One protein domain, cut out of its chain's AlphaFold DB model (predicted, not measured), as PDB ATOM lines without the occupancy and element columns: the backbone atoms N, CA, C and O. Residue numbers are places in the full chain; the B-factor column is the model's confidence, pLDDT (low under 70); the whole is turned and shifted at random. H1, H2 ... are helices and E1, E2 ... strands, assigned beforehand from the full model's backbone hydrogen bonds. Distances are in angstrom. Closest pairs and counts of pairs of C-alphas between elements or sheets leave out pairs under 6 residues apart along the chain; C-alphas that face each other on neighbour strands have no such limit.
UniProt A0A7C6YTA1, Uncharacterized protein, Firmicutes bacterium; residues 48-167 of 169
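This is residues 48 to 167 of the 169 residues of an uncharacterized protein of Firmicutes bacterium (UniProt A0A7C6YTA1). A twisted four-stranded sheet, E1 E2 E3 E7, and a smaller three-stranded sheet, E4 E5 E6, stand side by side, with E6 running along the gap between them next to E3 and E7. Residues 66 to 70 of H1 pack on one face of the smaller sheet and the helical hairpin H3 H4 packs on its other face, while short H2 only grazes the larger sheet with its residues 78 to 81. The printed part has 120 residues with four named helices and seven named strands, in the order E1 E2 H1 H2 E3 H3 H4 E4 E5 E6 E7. The larger sheet, in the order E1, E2, E3, E7, is mixed; the smaller, E4, E5, E6, is antiparallel, and the class is mixed, helices and strands. The whole is compact, with a radius of gyration of the C-alphas of 14.3 A and spans of 43, 33 and 21 A.

In the larger sheet E1, residues 49 to 52, and E2, residues 56 to 61, form a hairpin, antiparallel at 176 degrees, with N 58 and O 51 2.8 A apart. E3, residues 84 to 91, is parallel to E2 at 21 degrees, with N 88 and O 59 2.7 A apart. E7, residues 162 to 166, is an edge strand parallel to E3 at 39 degrees, with N 89 and O 163 2.9 A apart. This sheet is twisted, its C-alphas lying up to 4.9 A off their best plane. E2 and E3 belong to a strand-helix-strand unit, two parallel neighbour strands with helices between them, here H1, residues 66 to 74, and H2, residues 76 to 81; its crossover is right-handed. H2 only grazes the larger sheet, with residues 78 to 81, and H1 is only just not on it, with 4 pairs of C-alphas within 10 A. The second sheet is a meander, each strand the antiparallel neighbour of the one before: E4, residues 129 to 133, E5, residues 136 to 141, and E6, residues 144 to 149. N 131 and O 138 are 2.8 A apart across E4 and E5, and N 139 and O 146 are 2.9 A apart across E5 and E6. The closest C-alphas of E3 and E6 are those of Leu 89 and Gln 146, at 7.2 A. H1 is on the smaller sheet at a height of 9.0 A, over E5, and runs along the strands, at 25 degrees to E5 on the local plane; E6 is only just not under it, with 2 of its C-alphas falling there. On the opposite face, H4, residues 114 to 122, lies over E4 at a height of 8.8 A; their closest C-alphas are those of Leu 118 and Ile 130, 6.2 A apart. H3, residues 99 to 111, is on the same face as H4, and the two touch as a helical hairpin, at a shallow tilt of 16 degrees, opposite ways; their closest C-alphas are those of Ala 108 and Tyr 114, at 5.2 A. In H1, H2 and H4 every O i to N i+4 pair is within hydrogen-bond range; in H3, 8 of 9 are.

E1 begins at C-alpha 49, (162.766, 83.278, 97.965), and E7 ends at C-alpha 166, (171.883, 93.228, 96.512). E3 is the longest strand by residues, 22.1 A from first to last C-alpha; E6 measures 17.0 A, E5 16.4 A and E2 16.2 A. H3, the longest helix by residues, starts at C-alpha 99, (169.043, 106.315, 105.645), and measures 18.8 A; H1 measures 12.3 A and H4 12.2 A. From first to last C-alpha E1 measures 10.6 A, H2 8.3 A, E4 12.8 A and E7 13.1 A.

The two C-alphas farthest apart are those of Lys 54 and Glu 123, at 42.9 A. The printed part has no cut. The link from E6 to E7, residues 150 to 161, is long. The mean pLDDT of the printed part is 77.5, and residues 92 to 98 and 152 to 167 are under 70.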
ATOM      1  N   LEU A  48     160.107  85.967  96.225       85.88
ATOM      2  CA  LEU A  48     161.263  85.656  95.381       85.88
ATOM      3  C   LEU A  48     162.013  84.439  95.923       85.88
ATOM      4  O   LEU A  48     162.399  83.556  95.164       85.88
ATOM      5  N   ASP A  49     162.183  84.398  97.242       87.50
ATOM      6  CA  ASP A  49     162.766  83.278  97.965       87.50
ATOM      7  C   ASP A  49     162.257  83.275  99.413       87.50
ATOM      8  O   ASP A  49     161.727  84.270  99.921       87.50
ATOM      9  N   TYR A  50     162.397  82.149 100.097       88.94
ATOM     10  CA  TYR A  50     162.135  82.055 101.521       88.94
ATOM     11  C   TYR A  50     162.985  80.961 102.152       88.94
ATOM     12  O   TYR A  50     163.208  79.888 101.596       88.94
ATOM     13  N   SER A  51     163.385  81.191 103.394       86.88
ATOM     14  CA  SER A  51     164.003  80.158 104.213       86.88
ATOM     15  C   SER A  51     163.413  80.195 105.608       86.88
ATOM     16  O   SER A  51     162.973  81.233 106.098       86.88
ATOM     17  N   PHE A  52     163.356  79.047 106.267       85.50
ATOM     18  CA  PHE A  52     162.911  78.997 107.647       85.50
ATOM     19  C   PHE A  52     163.652  77.921 108.416       85.50
ATOM     20  O   PHE A  52     163.976  76.856 107.890       85.50
ATOM     21  N   ASP A  53     163.868  78.191 109.695       82.25
ATOM     22  CA  ASP A  53     164.378  77.219 110.646       82.25
ATOM     23  C   ASP A  53     163.289  76.864 111.682       82.25
ATOM     24  O   ASP A  53     162.083  76.890 111.399       82.25
ATOM     25  N   LYS A  54     163.689  76.436 112.883       77.75
ATOM     26  CA  LYS A  54     162.740  76.065 113.942       77.75
ATOM     27  C   LYS A  54     161.934  77.255 114.466       77.75
ATOM     28  O   LYS A  54     160.823  77.032 114.942       77.75
ATOM     29  N   THR A  55     162.479  78.469 114.429       79.88
ATOM     30  CA  THR A  55     161.904  79.645 115.104       79.88
ATOM     31  C   THR A  55     161.947  80.925 114.282       79.88
ATOM     32  O   THR A  55     161.255  81.872 114.647       79.88
ATOM     33  N   LYS A  56     162.703  80.960 113.193       83.12
ATOM     34  CA  LYS A  56     162.892  82.112 112.326       83.12
ATOM     35  C   LYS A  56     162.356  81.819 110.927       83.12
ATOM     36  O   LYS A  56     162.589  80.739 110.381       83.12
ATOM     37  N   LEU A  57     161.639  82.787 110.370       86.69
ATOM     38  CA  LEU A  57     161.167  82.794 108.989       86.69
ATOM     39  C   LEU A  57     161.796  83.984 108.267       86.69
ATOM     40  O   LEU A  57     161.668  85.110 108.726       86.69
ATOM     41  N   THR A  58     162.454  83.735 107.147       87.38
ATOM     42  CA  THR A  58     163.050  84.759 106.291       87.38
ATOM     43  C   THR A  58     162.275  84.788 104.984       87.38
ATOM     44  O   THR A  58     162.151  83.762 104.314       87.38
ATOM     45  N   LEU A  59     161.732  85.950 104.642       88.12
ATOM     46  CA  LEU A  59     160.897  86.171 103.466       88.12
ATOM     47  C   LEU A  59     161.615  87.140 102.537       88.12
ATOM     48  O   LEU A  59     161.811  88.288 102.916       88.12
ATOM     49  N   VAL A  60     161.996  86.703 101.340       86.25
ATOM     50  CA  VAL A  60     162.601  87.573 100.327       86.25
ATOM     51  C   VAL A  60     161.524  87.996  99.336       86.25
ATOM     52  O   VAL A  60     160.839  87.158  98.747       86.25
ATOM     53  N   TRP A  61     161.356  89.300  99.142       87.62
ATOM     54  CA  TRP A  61     160.313  89.860  98.280       87.62
ATOM     55  C   TRP A  61     160.824  91.051  97.472       87.62
ATOM     56  O   TRP A  61     161.840  91.652  97.807       87.62
ATOM     57  N   ASP A  62     160.107  91.398  96.410       80.81
ATOM     58  CA  ASP A  62     160.440  92.486  95.483       80.81
ATOM     59  C   ASP A  62     159.835  93.844  95.895       80.81
ATOM     60  O   ASP A  62     159.844  94.800  95.119       80.81
ATOM     61  N   GLY A  63     159.244  93.927  97.093       80.50
ATOM     62  CA  GLY A  63     158.552  95.120  97.583       80.50
ATOM     63  C   GLY A  63     157.177  95.356  96.957       80.50
ATOM     64  O   GLY A  63     156.520  96.344  97.284       80.50
ATOM     65  N   LYS A  64     156.698  94.473  96.071       82.62
ATOM     66  CA  LYS A  64     155.390  94.608  95.421       82.62
ATOM     67  C   LYS A  64     154.326  93.816  96.183       82.62
ATOM     68  O   LYS A  64     154.596  92.873  96.917       82.62
ATOM     69  N   LYS A  65     153.060  94.202  95.984       85.12
ATOM     70  CA  LYS A  65     151.866  93.519  96.534       85.12
ATOM     71  C   LYS A  65     151.929  93.282  98.066       85.12
ATOM     72  O   LYS A  65     151.759  92.143  98.509       85.12
ATOM     73  N   PRO A  66     152.055  94.340  98.894       85.81
ATOM     74  CA  PRO A  66     152.178  94.218 100.356       85.81
ATOM     75  C   PRO A  66     151.045  93.428 101.020       85.81
ATOM     76  O   PRO A  66     151.284  92.728 102.000       85.81
ATOM     77  N   ASN A  67     149.833  93.458 100.453       87.12
ATOM     78  CA  ASN A  67     148.683  92.705 100.960       87.12
ATOM     79  C   ASN A  67     148.976  91.206 101.120       87.12
ATOM     80  O   ASN A  67     148.561  90.613 102.106       87.12
ATOM     81  N   LYS A  68     149.712  90.590 100.184       87.19
ATOM     82  CA  LYS A  68     150.005  89.149 100.236       87.19
ATOM     83  C   LYS A  68     150.944  88.790 101.380       87.19
ATOM     84  O   LYS A  68     150.761  87.759 102.024       87.19
ATOM     85  N   ILE A  69     151.918  89.660 101.642       87.69
ATOM     86  CA  ILE A  69     152.830  89.519 102.775       87.69
ATOM     87  C   ILE A  69     152.056  89.698 104.076       87.69
ATOM     88  O   ILE A  69     152.166  88.866 104.968       87.69
ATOM     89  N   ILE A  70     151.217  90.730 104.172       85.56
ATOM     90  CA  ILE A  70     150.411  90.983 105.368       85.56
ATOM     91  C   ILE A  70     149.471  89.804 105.647       85.56
ATOM     92  O   ILE A  70     149.444  89.317 106.775       85.56
ATOM     93  N   GLU A  71     148.770  89.285 104.632       87.50
ATOM     94  CA  GLU A  71     147.941  88.079 104.754       87.50
ATOM     95  C   GLU A  71     148.755  86.905 105.317       87.50
ATOM     96  O   GLU A  71     148.364  86.320 106.326       87.50
ATOM     97  N   LEU A  72     149.924  86.607 104.735       88.12
ATOM     98  CA  LEU A  72     150.825  85.554 105.216       88.12
ATOM     99  C   LEU A  72     151.224  85.756 106.688       88.12
ATOM    100  O   LEU A  72     151.165  84.813 107.478       88.12
ATOM    101  N   LEU A  73     151.611  86.975 107.072       84.31
ATOM    102  CA  LEU A  73     152.008  87.310 108.444       84.31
ATOM    103  C   LEU A  73     150.843  87.202 109.431       84.31
ATOM    104  O   LEU A  73     151.048  87.010 110.632       84.31
ATOM    105  N   GLN A  74     149.606  87.320 108.952       83.25
ATOM    106  CA  GLN A  74     148.419  87.222 109.785       83.25
ATOM    107  C   GLN A  74     147.957  85.788 110.043       83.25
ATOM    108  O   GLN A  74     147.221  85.559 111.014       83.25
ATOM    109  N   GLU A  75     148.431  84.832 109.247       83.88
ATOM    110  CA  GLU A  75     148.030  83.435 109.315       83.88
ATOM    111  C   GLU A  75     148.496  82.732 110.598       83.88
ATOM    112  O   GLU A  75     149.633  82.859 111.066       83.88
ATOM    113  N   LYS A  76     147.601  81.916 111.176       79.19
ATOM    114  CA  LYS A  76     147.854  81.220 112.454       79.19
ATOM    115  C   LYS A  76     149.118  80.346 112.440       79.19
ATOM    116  O   LYS A  76     149.820  80.363 113.455       79.19
ATOM    117  N   PRO A  77     149.422  79.573 111.374       79.06
ATOM    118  CA  PRO A  77     150.640  78.767 111.317       79.06
ATOM    119  C   PRO A  77     151.917  79.604 111.394       79.06
ATOM    120  O   PRO A  77     152.881  79.154 112.003       79.06
ATOM    121  N   VAL A  78     151.914  80.814 110.830       81.50
ATOM    122  CA  VAL A  78     153.071  81.717 110.825       81.50
ATOM    123  C   VAL A  78     153.232  82.361 112.200       81.50
ATOM    124  O   VAL A  78     154.253  82.149 112.856       81.50
ATOM    125  N   LYS A  79     152.175  83.015 112.703       76.69
ATOM    126  CA  LYS A  79     152.168  83.699 114.010       76.69
ATOM    127  C   LYS A  79     152.555  82.811 115.190       76.69
ATOM    128  O   LYS A  79     153.153  83.279 116.148       76.69
ATOM    129  N   LYS A  80     152.153  81.535 115.173       76.56
ATOM    130  CA  LYS A  80     152.387  80.619 116.305       76.56
ATOM    131  C   LYS A  80     153.732  79.905 116.255       76.56
ATOM    132  O   LYS A  80     154.196  79.438 117.292       76.56
ATOM    133  N   ARG A  81     154.299  79.725 115.062       77.62
ATOM    134  CA  ARG A  81     155.495  78.899 114.862       77.62
ATOM    135  C   ARG A  81     156.769  79.716 114.982       77.62
ATOM    136  O   ARG A  81     157.734  79.242 115.577       77.62
ATOM    137  N   PHE A  82     156.771  80.907 114.400       79.81
ATOM    138  CA  PHE A  82     157.971  81.714 114.293       79.81
ATOM    139  C   PHE A  82     157.996  82.760 115.395       79.81
ATOM    140  O   PHE A  82     157.032  83.489 115.609       79.81
ATOM    141  N   LYS A  83     159.108  82.784 116.125       74.88
ATOM    142  CA  LYS A  83     159.410  83.831 117.096       74.88
ATOM    143  C   LYS A  83     159.952  85.072 116.412       74.88
ATOM    144  O   LYS A  83     159.786  86.140 116.968       74.88
ATOM    145  N   GLU A  84     160.593  84.917 115.259       76.69
ATOM    146  CA  GLU A  84     161.206  85.991 114.483       76.69
ATOM    147  C   GLU A  84     160.821  85.833 113.010       76.69
ATOM    148  O   GLU A  84     160.829  84.718 112.478       76.69
ATOM    149  N   ILE A  85     160.468  86.941 112.361       79.75
ATOM    150  CA  ILE A  85     160.177  86.972 110.929       79.75
ATOM    151  C   ILE A  85     160.986  88.109 110.319       79.75
ATOM    152  O   ILE A  85     160.697  89.266 110.594       79.75
ATOM    153  N   GLU A  86     161.978  87.786 109.500       80.25
ATOM    154  CA  GLU A  86     162.745  88.763 108.731       80.25
ATOM    155  C   GLU A  86     162.126  88.926 107.346       80.25
ATOM    156  O   GLU A  86     161.855  87.941 106.657       80.25
ATOM    157  N   LEU A  87     161.909  90.174 106.935       79.88
ATOM    158  CA  LEU A  87     161.382  90.506 105.619       79.88
ATOM    159  C   LEU A  87     162.489  91.198 104.831       79.88
ATOM    160  O   LEU A  87     162.829  92.341 105.087       79.88
ATOM    161  N   ILE A  88     163.080  90.503 103.880       79.50
ATOM    162  CA  ILE A  88     164.221  90.982 103.116       79.50
ATOM    163  C   ILE A  88     163.734  91.543 101.789       79.50
ATOM    164  O   ILE A  88     163.231  90.799 100.947       79.50
ATOM    165  N   LEU A  89     163.905  92.845 101.590       77.31
ATOM    166  CA  LEU A  89     163.658  93.480 100.303       77.31
ATOM    167  C   LEU A  89     164.822  93.159  99.356       77.31
ATOM    168  O   LEU A  89     165.964  93.535  99.612       77.31
ATOM    169  N   CYS A  90     164.527  92.465  98.262       74.31
ATOM    170  CA  CYS A  90     165.473  92.258  97.175       74.31
ATOM    171  C   CYS A  90     165.453  93.483  96.264       74.31
ATOM    172  O   CYS A  90     164.388  93.874  95.776       74.31
ATOM    173  N   THR A  91     166.617  94.085  96.038       71.12
ATOM    174  CA  THR A  91     166.760  95.249  95.161       71.12
ATOM    175  C   THR A  91     167.764  94.938  94.061       71.12
ATOM    176  O   THR A  91     168.853  94.429  94.326       71.12
ATOM    177  N   GLU A  92     167.406  95.257  92.818       62.19
ATOM    178  CA  GLU A  92     168.285  95.042  91.660       62.19
ATOM    179  C   GLU A  92     169.484  96.011  91.662       62.19
ATOM    180  O   GLU A  92     170.564  95.645  91.203       62.19
ATOM    181  N   ASP A  93     169.334  97.189  92.281       58.19
ATOM    182  CA  ASP A  93     170.357  98.236  92.347       58.19
ATOM    183  C   ASP A  93     170.872  98.470  93.778       58.19
ATOM    184  O   ASP A  93     170.111  98.435  94.751       58.19
ATOM    185  N   SER A  94     172.176  98.745  93.914       52.19
ATOM    186  CA  SER A  94     172.812  99.154  95.173       52.19
ATOM    187  C   SER A  94     172.415 100.590  95.517       52.19
ATOM    188  O   SER A  94     173.115 101.544  95.173       52.19
ATOM    189  N   LEU A  95     171.265 100.762  96.155       55.16
ATOM    190  CA  LEU A  95     170.776 102.081  96.532       55.16
ATOM    191  C   LEU A  95     170.964 102.289  98.036       55.16
ATOM    192  O   LEU A  95     170.234 101.728  98.849       55.16
ATOM    193  N   GLU A  96     171.912 103.151  98.412       56.91
ATOM    194  CA  GLU A  96     172.048 103.721  99.767       56.91
ATOM    195  C   GLU A  96     170.910 104.727 100.097       56.91
ATOM    196  O   GLU A  96     171.097 105.661 100.869       56.91
ATOM    197  N   LEU A  97     169.715 104.564  99.516       57.97
ATOM    198  CA  LEU A  97     168.664 105.595  99.424       57.97
ATOM    199  C   LEU A  97     167.572 105.508 100.504       57.97
ATOM    200  O   LEU A  97     166.411 105.790 100.230       57.97
ATOM    201  N   TRP A  98     167.910 105.043 101.705       68.62
ATOM    202  CA  TRP A  98     166.910 104.906 102.776       68.62
ATOM    203  C   TRP A  98     167.352 105.427 104.140       68.62
ATOM    204  O   TRP A  98     166.568 105.367 105.082       68.62
ATOM    205  N   GLN A  99     168.581 105.921 104.308       70.06
ATOM    206  CA  GLN A  99     169.043 106.315 105.645       70.06
ATOM    207  C   GLN A  99     168.325 107.567 106.167       70.06
ATOM    208  O   GLN A  99     167.935 107.611 107.336       70.06
ATOM    209  N   GLU A 100     168.127 108.578 105.320       71.38
ATOM    210  CA  GLU A 100     167.450 109.821 105.709       71.38
ATOM    211  C   GLU A 100     165.925 109.631 105.750       71.38
ATOM    212  O   GLU A 100     165.231 110.156 106.624       71.38
ATOM    213  N   GLU A 101     165.398 108.799 104.860       79.88
ATOM    214  CA  GLU A 101     163.978 108.515 104.702       79.88
ATOM    215  C   GLU A 101     163.457 107.586 105.798       79.88
ATOM    216  O   GLU A 101     162.347 107.774 106.302       79.88
ATOM    217  N   GLU A 102     164.284 106.653 106.277       79.88
ATOM    218  CA  GLU A 102     163.959 105.822 107.436       79.88
ATOM    219  C   GLU A 102     163.767 106.674 108.700       79.88
ATOM    220  O   GLU A 102     162.893 106.370 109.517       79.88
ATOM    221  N   LEU A 103     164.508 107.778 108.862       82.69
ATOM    222  CA  LEU A 103     164.290 108.708 109.975       82.69
ATOM    223  C   LEU A 103     162.912 109.373 109.889       82.69
ATOM    224  O   LEU A 103     162.210 109.436 110.900       82.69
ATOM    225  N   ILE A 104     162.501 109.806 108.690       85.44
ATOM    226  CA  ILE A 104     161.170 110.384 108.445       85.44
ATOM    227  C   ILE A 104     160.083 109.367 108.808       85.44
ATOM    228  O   ILE A 104     159.129 109.701 109.512       85.44
ATOM    229  N   ILE A 105     160.240 108.115 108.377       85.44
ATOM    230  CA  ILE A 105     159.270 107.043 108.630       85.44
ATOM    231  C   ILE A 105     159.206 106.698 110.123       85.44
ATOM    232  O   ILE A 105     158.116 106.599 110.690       85.44
ATOM    233  N   ARG A 106     160.352 106.566 110.801       84.25
ATOM    234  CA  ARG A 106     160.414 106.291 112.248       84.25
ATOM    235  C   ARG A 106     159.784 107.410 113.070       84.25
ATOM    236  O   ARG A 106     159.062 107.131 114.027       84.25
ATOM    237  N   GLU A 107     160.027 108.665 112.700       84.25
ATOM    238  CA  GLU A 107     159.375 109.824 113.315       84.25
ATOM    239  C   GLU A 107     157.855 109.776 113.097       84.25
ATOM    240  O   GLU A 107     157.087 109.980 114.042       84.25
ATOM    241  N   ALA A 108     157.417 109.429 111.883       86.69
ATOM    242  CA  ALA A 108     156.006 109.279 111.539       86.69
ATOM    243  C   ALA A 108     155.309 108.214 112.389       86.69
ATOM    244  O   ALA A 108     154.226 108.476 112.903       86.69
ATOM    245  N   ILE A 109     155.937 107.046 112.565       86.69
ATOM    246  CA  ILE A 109     155.432 105.948 113.401       86.69
ATOM    247  C   ILE A 109     155.355 106.395 114.863       86.69
ATOM    248  O   ILE A 109     154.322 106.238 115.508       86.69
ATOM    249  N   ARG A 110     156.421 107.017 115.381       87.00
ATOM    250  CA  ARG A 110     156.484 107.476 116.775       87.00
ATOM    251  C   ARG A 110     155.415 108.523 117.097       87.00
ATOM    252  O   ARG A 110     154.843 108.496 118.184       87.00
ATOM    253  N   ASN A 111     155.166 109.446 116.171       87.81
ATOM    254  CA  ASN A 111     154.275 110.589 116.381       87.81
ATOM    255  C   ASN A 111     152.883 110.406 115.749       87.81
ATOM    256  O   ASN A 111     152.036 111.285 115.891       87.81
ATOM    257  N   ASN A 112     152.630 109.291 115.054       88.75
ATOM    258  CA  ASN A 112     151.436 109.038 114.236       88.75
ATOM    259  C   ASN A 112     151.163 110.115 113.160       88.75
ATOM    260  O   ASN A 112     150.014 110.443 112.865       88.75
ATOM    261  N   GLN A 113     152.216 110.682 112.561       90.75
ATOM    262  CA  GLN A 113     152.138 111.789 111.592       90.75
ATOM    263  C   GLN A 113     152.423 111.342 110.147       90.75
ATOM    264  O   GLN A 113     153.294 111.878 109.462       90.75
ATOM    265  N   TYR A 114     151.665 110.360 109.659       90.31
ATOM    266  CA  TYR A 114     151.892 109.732 108.348       90.31
ATOM    267  C   TYR A 114     151.698 110.676 107.155       90.31
ATOM    268  O   TYR A 114     152.410 110.573 106.163       90.31
ATOM    269  N   TYR A 115     150.760 111.622 107.245       89.88
ATOM    270  CA  TYR A 115     150.523 112.588 106.169       89.88
ATOM    271  C   TYR A 115     151.705 113.553 105.990       89.88
ATOM    272  O   TYR A 115     152.166 113.772 104.874       89.88
ATOM    273  N   THR A 116     152.239 114.079 107.097       91.38
ATOM    274  CA  THR A 116     153.437 114.931 107.091       91.38
ATOM    275  C   THR A 116     154.644 114.175 106.546       91.38
ATOM    276  O   THR A 116     155.409 114.716 105.753       91.38
ATOM    277  N   ALA A 117     154.790 112.909 106.936       90.56
ATOM    278  CA  ALA A 117     155.846 112.047 106.428       90.56
ATOM    279  C   ALA A 117     155.724 111.814 104.920       90.56
ATOM    280  O   ALA A 117     156.713 111.954 104.216       90.56
ATOM    281  N   LEU A 118     154.517 111.547 104.408       93.00
ATOM    282  CA  LEU A 118     154.279 111.383 102.973       93.00
ATOM    283  C   LEU A 118     154.671 112.632 102.176       93.00
ATOM    284  O   LEU A 118     155.265 112.499 101.113       93.00
ATOM    285  N   ILE A 119     154.353 113.832 102.675       92.62
ATOM    286  CA  ILE A 119     154.765 115.084 102.019       92.62
ATOM    287  C   ILE A 119     156.288 115.160 101.935       92.62
ATOM    288  O   ILE A 119     156.813 115.390 100.856       92.62
ATOM    289  N   ARG A 120     156.981 114.908 103.051       91.38
ATOM    290  CA  ARG A 120     158.449 114.938 103.104       91.38
ATOM    291  C   ARG A 120     159.069 113.887 102.188       91.38
ATOM    292  O   ARG A 120     159.984 114.209 101.454       91.38
ATOM    293  N   LEU A 121     158.547 112.659 102.170       89.12
ATOM    294  CA  LEU A 121     159.022 111.608 101.259       89.12
ATOM    295  C   LEU A 121     158.810 111.983  99.784       89.12
ATOM    296  O   LEU A 121     159.646 111.656  98.951       89.12
ATOM    297  N   ARG A 122     157.736 112.717  99.467       91.62
ATOM    298  CA  ARG A 122     157.475 113.214  98.109       91.62
ATOM    299  C   ARG A 122     158.430 114.299  97.630       91.62
ATOM    300  O   ARG A 122     158.490 114.542  96.432       91.62
ATOM    301  N   GLU A 123     159.173 114.932  98.535       89.56
ATOM    302  CA  GLU A 123     160.269 115.833  98.159       89.56
ATOM    303  C   GLU A 123     161.466 115.056  97.581       89.56
ATOM    304  O   GLU A 123     162.234 115.623  96.808       89.56
ATOM    305  N   PHE A 124     161.599 113.765  97.913       84.62
ATOM    306  CA  PHE A 124     162.640 112.869  97.394       84.62
ATOM    307  C   PHE A 124     162.155 112.053  96.191       84.62
ATOM    308  O   PHE A 124     162.889 111.877  95.223       84.62
ATOM    309  N   ASP A 125     160.916 111.562  96.253       85.88
ATOM    310  CA  ASP A 125     160.278 110.785  95.193       85.88
ATOM    311  C   ASP A 125     158.801 111.172  95.061       85.88
ATOM    312  O   ASP A 125     157.978 110.820  95.907       85.88
ATOM    313  N   GLU A 126     158.444 111.861  93.976       88.12
ATOM    314  CA  GLU A 126     157.069 112.311  93.723       88.12
ATOM    315  C   GLU A 126     156.046 111.159  93.759       88.12
ATOM    316  O   GLU A 126     154.895 111.357  94.171       88.12
ATOM    317  N   ASP A 127     156.472 109.945  93.397       89.25
ATOM    318  CA  ASP A 127     155.640 108.742  93.371       89.25
ATOM    319  C   ASP A 127     155.531 108.033  94.729       89.25
ATOM    320  O   ASP A 127     154.853 106.998  94.837       89.25
ATOM    321  N   ALA A 128     156.123 108.602  95.787       88.56
ATOM    322  CA  ALA A 128     156.099 108.024  97.117       88.56
ATOM    323  C   ALA A 128     154.666 107.825  97.641       88.56
ATOM    324  O   ALA A 128     153.761 108.664  97.486       88.56
ATOM    325  N   LYS A 129     154.452 106.681  98.302       90.25
ATOM    326  CA  LYS A 129     153.163 106.254  98.862       90.25
ATOM    327  C   LYS A 129     153.350 105.719 100.268       90.25
ATOM    328  O   LYS A 129     154.218 104.892 100.514       90.25
ATOM    329  N   ILE A 130     152.456 106.124 101.162       90.31
ATOM    330  CA  ILE A 130     152.294 105.519 102.482       90.31
ATOM    331  C   ILE A 130     150.891 104.928 102.548       90.31
ATOM    332  O   ILE A 130     149.916 105.610 102.232       90.31
ATOM    333  N   ILE A 131     150.789 103.667 102.960       89.19
ATOM    334  CA  ILE A 131     149.513 102.978 103.138       89.19
ATOM    335  C   ILE A 131     149.502 102.303 104.504       89.19
ATOM    336  O   ILE A 131     150.417 101.560 104.855       89.19
ATOM    337  N   LEU A 132     148.450 102.570 105.273       86.81
ATOM    338  CA  LEU A 132     148.222 101.951 106.570       86.81
ATOM    339  C   LEU A 132     147.388 100.678 106.398       86.81
ATOM    340  O   LEU A 132     146.286 100.729 105.852       86.81
ATOM    341  N   TYR A 133     147.901  99.561 106.900       82.00
ATOM    342  CA  TYR A 133     147.249  98.256 106.874       82.00
ATOM    343  C   TYR A 133     147.165  97.678 108.281       82.00
ATOM    344  O   TYR A 133     148.072  96.975 108.715       82.00
ATOM    345  N   GLU A 134     146.061  97.943 108.979       82.06
ATOM    346  CA  GLU A 134     145.855  97.493 110.362       82.06
ATOM    347  C   GLU A 134     147.052  97.870 111.259       82.06
ATOM    348  O   GLU A 134     147.208  99.033 111.618       82.06
ATOM    349  N   ASP A 135     147.910  96.898 111.576       83.81
ATOM    350  CA  ASP A 135     149.097  97.034 112.420       83.81
ATOM    351  C   ASP A 135     150.406  97.230 111.635       83.81
ATOM    352  O   ASP A 135     151.493  97.149 112.208       83.81
ATOM    353  N   TYR A 136     150.322  97.458 110.327       84.44
ATOM    354  CA  TYR A 136     151.465  97.608 109.435       84.44
ATOM    355  C   TYR A 136     151.414  98.935 108.686       84.44
ATOM    356  O   TYR A 136     150.358  99.394 108.248       84.44
ATOM    357  N   LEU A 137     152.585  99.522 108.480       86.69
ATOM    358  CA  LEU A 137     152.787 100.668 107.610       86.69
ATOM    359  C   LEU A 137     153.566 100.214 106.382       86.69
ATOM    360  O   LEU A 137     154.702  99.760 106.499       86.69
ATOM    361  N   TYR A 138     152.960 100.340 105.211       88.56
ATOM    362  CA  TYR A 138     153.642 100.160 103.941       88.56
ATOM    363  C   TYR A 138     154.127 101.510 103.426       88.56
ATOM    364  O   TYR A 138     153.338 102.455 103.340       88.56
ATOM    365  N   VAL A 139     155.400 101.587 103.054       87.69
ATOM    366  CA  VAL A 139     156.012 102.766 102.441       87.69
ATOM    367  C   VAL A 139     156.640 102.349 101.121       87.69
ATOM    368  O   VAL A 139     157.459 101.438 101.082       87.69
ATOM    369  N   SER A 140     156.234 103.004 100.041       87.69
ATOM    370  CA  SER A 140     156.763 102.798  98.698       87.69
ATOM    371  C   SER A 140     157.461 104.065  98.247       87.69
ATOM    372  O   SER A 140     156.822 105.113  98.255       87.69
ATOM    373  N   MET A 141     158.712 103.964  97.822       83.94
ATOM    374  CA  MET A 141     159.463 105.046  97.184       83.94
ATOM    375  C   MET A 141     160.566 104.448  96.312       83.94
ATOM    376  O   MET A 141     161.025 103.342  96.587       83.94
ATOM    377  N   LEU A 142     160.980 105.137  95.251       76.94
ATOM    378  CA  LEU A 142     162.052 104.721  94.343       76.94
ATOM    379  C   LEU A 142     161.815 103.315  93.763       76.94
ATOM    380  O   LEU A 142     162.732 102.508  93.632       76.94
ATOM    381  N   ASN A 143     160.550 103.002  93.454       74.19
ATOM    382  CA  ASN A 143     160.073 101.673  93.034       74.19
ATOM    383  C   ASN A 143     160.319 100.531  94.041       74.19
ATOM    384  O   ASN A 143     160.182  99.359  93.693       74.19
ATOM    385  N   GLN A 144     160.621 100.865  95.291       75.94
ATOM    386  CA  GLN A 144     160.882  99.932  96.377       75.94
ATOM    387  C   GLN A 144     159.808 100.051  97.455       75.94
ATOM    388  O   GLN A 144     159.431 101.147  97.861       75.94
ATOM    389  N   GLY A 145     159.307  98.906  97.915       81.81
ATOM    390  CA  GLY A 145     158.297  98.822  98.963       81.81
ATOM    391  C   GLY A 145     158.870  98.241 100.247       81.81
ATOM    392  O   GLY A 145     159.422  97.144 100.239       81.81
ATOM    393  N   GLN A 146     158.701  98.943 101.363       81.19
ATOM    394  CA  GLN A 146     159.057  98.470 102.697       81.19
ATOM    395  C   GLN A 146     157.816  98.372 103.584       81.19
ATOM    396  O   GLN A 146     156.880  99.167 103.480       81.19
ATOM    397  N   LEU A 147     157.808  97.372 104.463       83.25
ATOM    398  CA  LEU A 147     156.781  97.185 105.481       83.25
ATOM    399  C   LEU A 147     157.391  97.414 106.861       83.25
ATOM    400  O   LEU A 147     158.469  96.908 107.162       83.25
ATOM    401  N   TYR A 148     156.664  98.129 107.709       80.38
ATOM    402  CA  TYR A 148     157.021  98.379 109.099       80.38
ATOM    403  C   TYR A 148     155.897  97.892 110.006       80.38
ATOM    404  O   TYR A 148     154.722  98.150 109.743       80.38
ATOM    405  N   SER A 149     156.252  97.201 111.088       81.06
ATOM    406  CA  SER A 149     155.298  96.880 112.153       81.06
ATOM    407  C   SER A 149     155.049  98.118 113.011       81.06
ATOM    408  O   SER A 149     155.997  98.769 113.451       81.06
ATOM    409  N   LEU A 150     153.781  98.420 113.281       78.44
ATOM    410  CA  LEU A 150     153.365  99.489 114.192       78.44
ATOM    411  C   LEU A 150     153.233  99.014 115.641       78.44
ATOM    412  O   LEU A 150     153.116  99.829 116.555       78.44
ATOM    413  N   ARG A 151     153.255  97.697 115.873       71.12
ATOM    414  CA  ARG A 151     153.236  97.126 117.221       71.12
ATOM    415  C   ARG A 151     154.656  96.964 117.749       71.12
ATOM    416  O   ARG A 151     155.444  96.199 117.196       71.12
ATOM    417  N   GLU A 152     154.949  97.610 118.875       57.34
ATOM    418  CA  GLU A 152     156.044  97.198 119.757       57.34
ATOM    419  C   GLU A 152     155.616  95.920 120.502       57.34
ATOM    420  O   GLU A 152     155.056  95.978 121.599       57.34
ATOM    421  N   GLU A 153     155.803  94.738 119.907       48.62
ATOM    422  CA  GLU A 153     155.459  93.486 120.593       48.62
ATOM    423  C   GLU A 153     156.513  93.136 121.656       48.62
ATOM    424  O   GLU A 153     157.630  92.718 121.358       48.62
ATOM    425  N   LYS A 154     156.147  93.319 122.933       44.38
ATOM    426  CA  LYS A 154     156.981  93.003 124.107       44.38
ATOM    427  C   LYS A 154     156.982  91.522 124.528       44.38
ATOM    428  O   LYS A 154     157.844  91.163 125.320       44.38
ATOM    429  N   ASP A 155     156.092  90.668 124.007       37.81
ATOM    430  CA  ASP A 155     155.953  89.264 124.469       37.81
ATOM    431  C   ASP A 155     156.176  88.176 123.392       37.81
ATOM    432  O   ASP A 155     156.341  87.000 123.723       37.81
ATOM    433  N   VAL A 156     156.266  88.537 122.108       38.41
ATOM    434  CA  VAL A 156     156.767  87.670 121.027       38.41
ATOM    435  C   VAL A 156     157.726  88.524 120.209       38.41
ATOM    436  O   VAL A 156     157.363  89.604 119.765       38.41
ATOM    437  N   SER A 157     158.974  88.086 120.058       38.69
ATOM    438  CA  SER A 157     160.047  88.862 119.430       38.69
ATOM    439  C   SER A 157     159.913  88.927 117.903       38.69
ATOM    440  O   SER A 157     160.863  88.594 117.199       38.69
ATOM    441  N   LEU A 158     158.750  89.318 117.372       45.50
ATOM    442  CA  LEU A 158     158.548  89.539 115.941       45.50
ATOM    443  C   LEU A 158     159.348  90.770 115.505       45.50
ATOM    444  O   LEU A 158     158.840  91.879 115.370       45.50
ATOM    445  N   ARG A 159     160.650  90.568 115.311       42.47
ATOM    446  CA  ARG A 159     161.559  91.568 114.780       42.47
ATOM    447  C   ARG A 159     161.484  91.513 113.260       42.47
ATOM    448  O   ARG A 159     162.263  90.816 112.624       42.47
ATOM    449  N   LEU A 160     160.527  92.249 112.698       48.62
ATOM    450  CA  LEU A 160     160.455  92.469 111.258       48.62
ATOM    451  C   LEU A 160     161.598  93.402 110.852       48.62
ATOM    452  O   LEU A 160     161.488  94.622 110.945       48.62
ATOM    453  N   ILE A 161     162.740  92.814 110.502       52.38
ATOM    454  CA  ILE A 161     163.879  93.552 109.959       52.38
ATOM    455  C   ILE A 161     163.710  93.593 108.448       52.38
ATOM    456  O   ILE A 161     163.851  92.560 107.794       52.38
ATOM    457  N   SER A 162     163.439  94.786 107.923       48.06
ATOM    458  CA  SER A 162     163.605  95.107 106.508       48.06
ATOM    459  C   SER A 162     165.098  95.155 106.199       48.06
ATOM    460  O   SER A 162     165.759  96.142 106.516       48.06
ATOM    461  N   LYS A 163     165.665  94.067 105.667       54.19
ATOM    462  CA  LYS A 163     167.063  94.045 105.203       54.19
ATOM    463  C   LYS A 163     167.084  94.126 103.680       54.19
ATOM    464  O   LYS A 163     166.346  93.399 103.029       54.19
ATOM    465  N   VAL A 164     167.922  94.997 103.127       53.91
ATOM    466  CA  VAL A 164     168.167  95.082 101.683       53.91
ATOM    467  C   VAL A 164     169.242  94.062 101.312       53.91
ATOM    468  O   VAL A 164     170.283  94.007 101.973       53.91
ATOM    469  N   VAL A 165     168.989  93.239 100.295       52.75
ATOM    470  CA  VAL A 165     169.994  92.339  99.706       52.75
ATOM    471  C   VAL A 165     170.193  92.733  98.249       52.75
ATOM    472  O   VAL A 165     169.232  92.810  97.483       52.75
ATOM    473  N   THR A 166     171.444  93.006  97.891       49.59
ATOM    474  CA  THR A 166     171.883  93.228  96.512       49.59
ATOM    475  C   THR A 166     171.984  91.885  95.793       49.59
ATOM    476  O   THR A 166     172.400  90.895  96.386       49.59
ATOM    477  N   ALA A 167     171.639  91.834  94.504       46.19
ATOM    478  CA  ALA A 167     171.575  90.602  93.704       46.19
ATOM    479  C   ALA A 167     172.912  89.829  93.508       46.19
ATOM    480  O   ALA A 167     172.969  88.929  92.677       46.19
TER     481      ALA A 167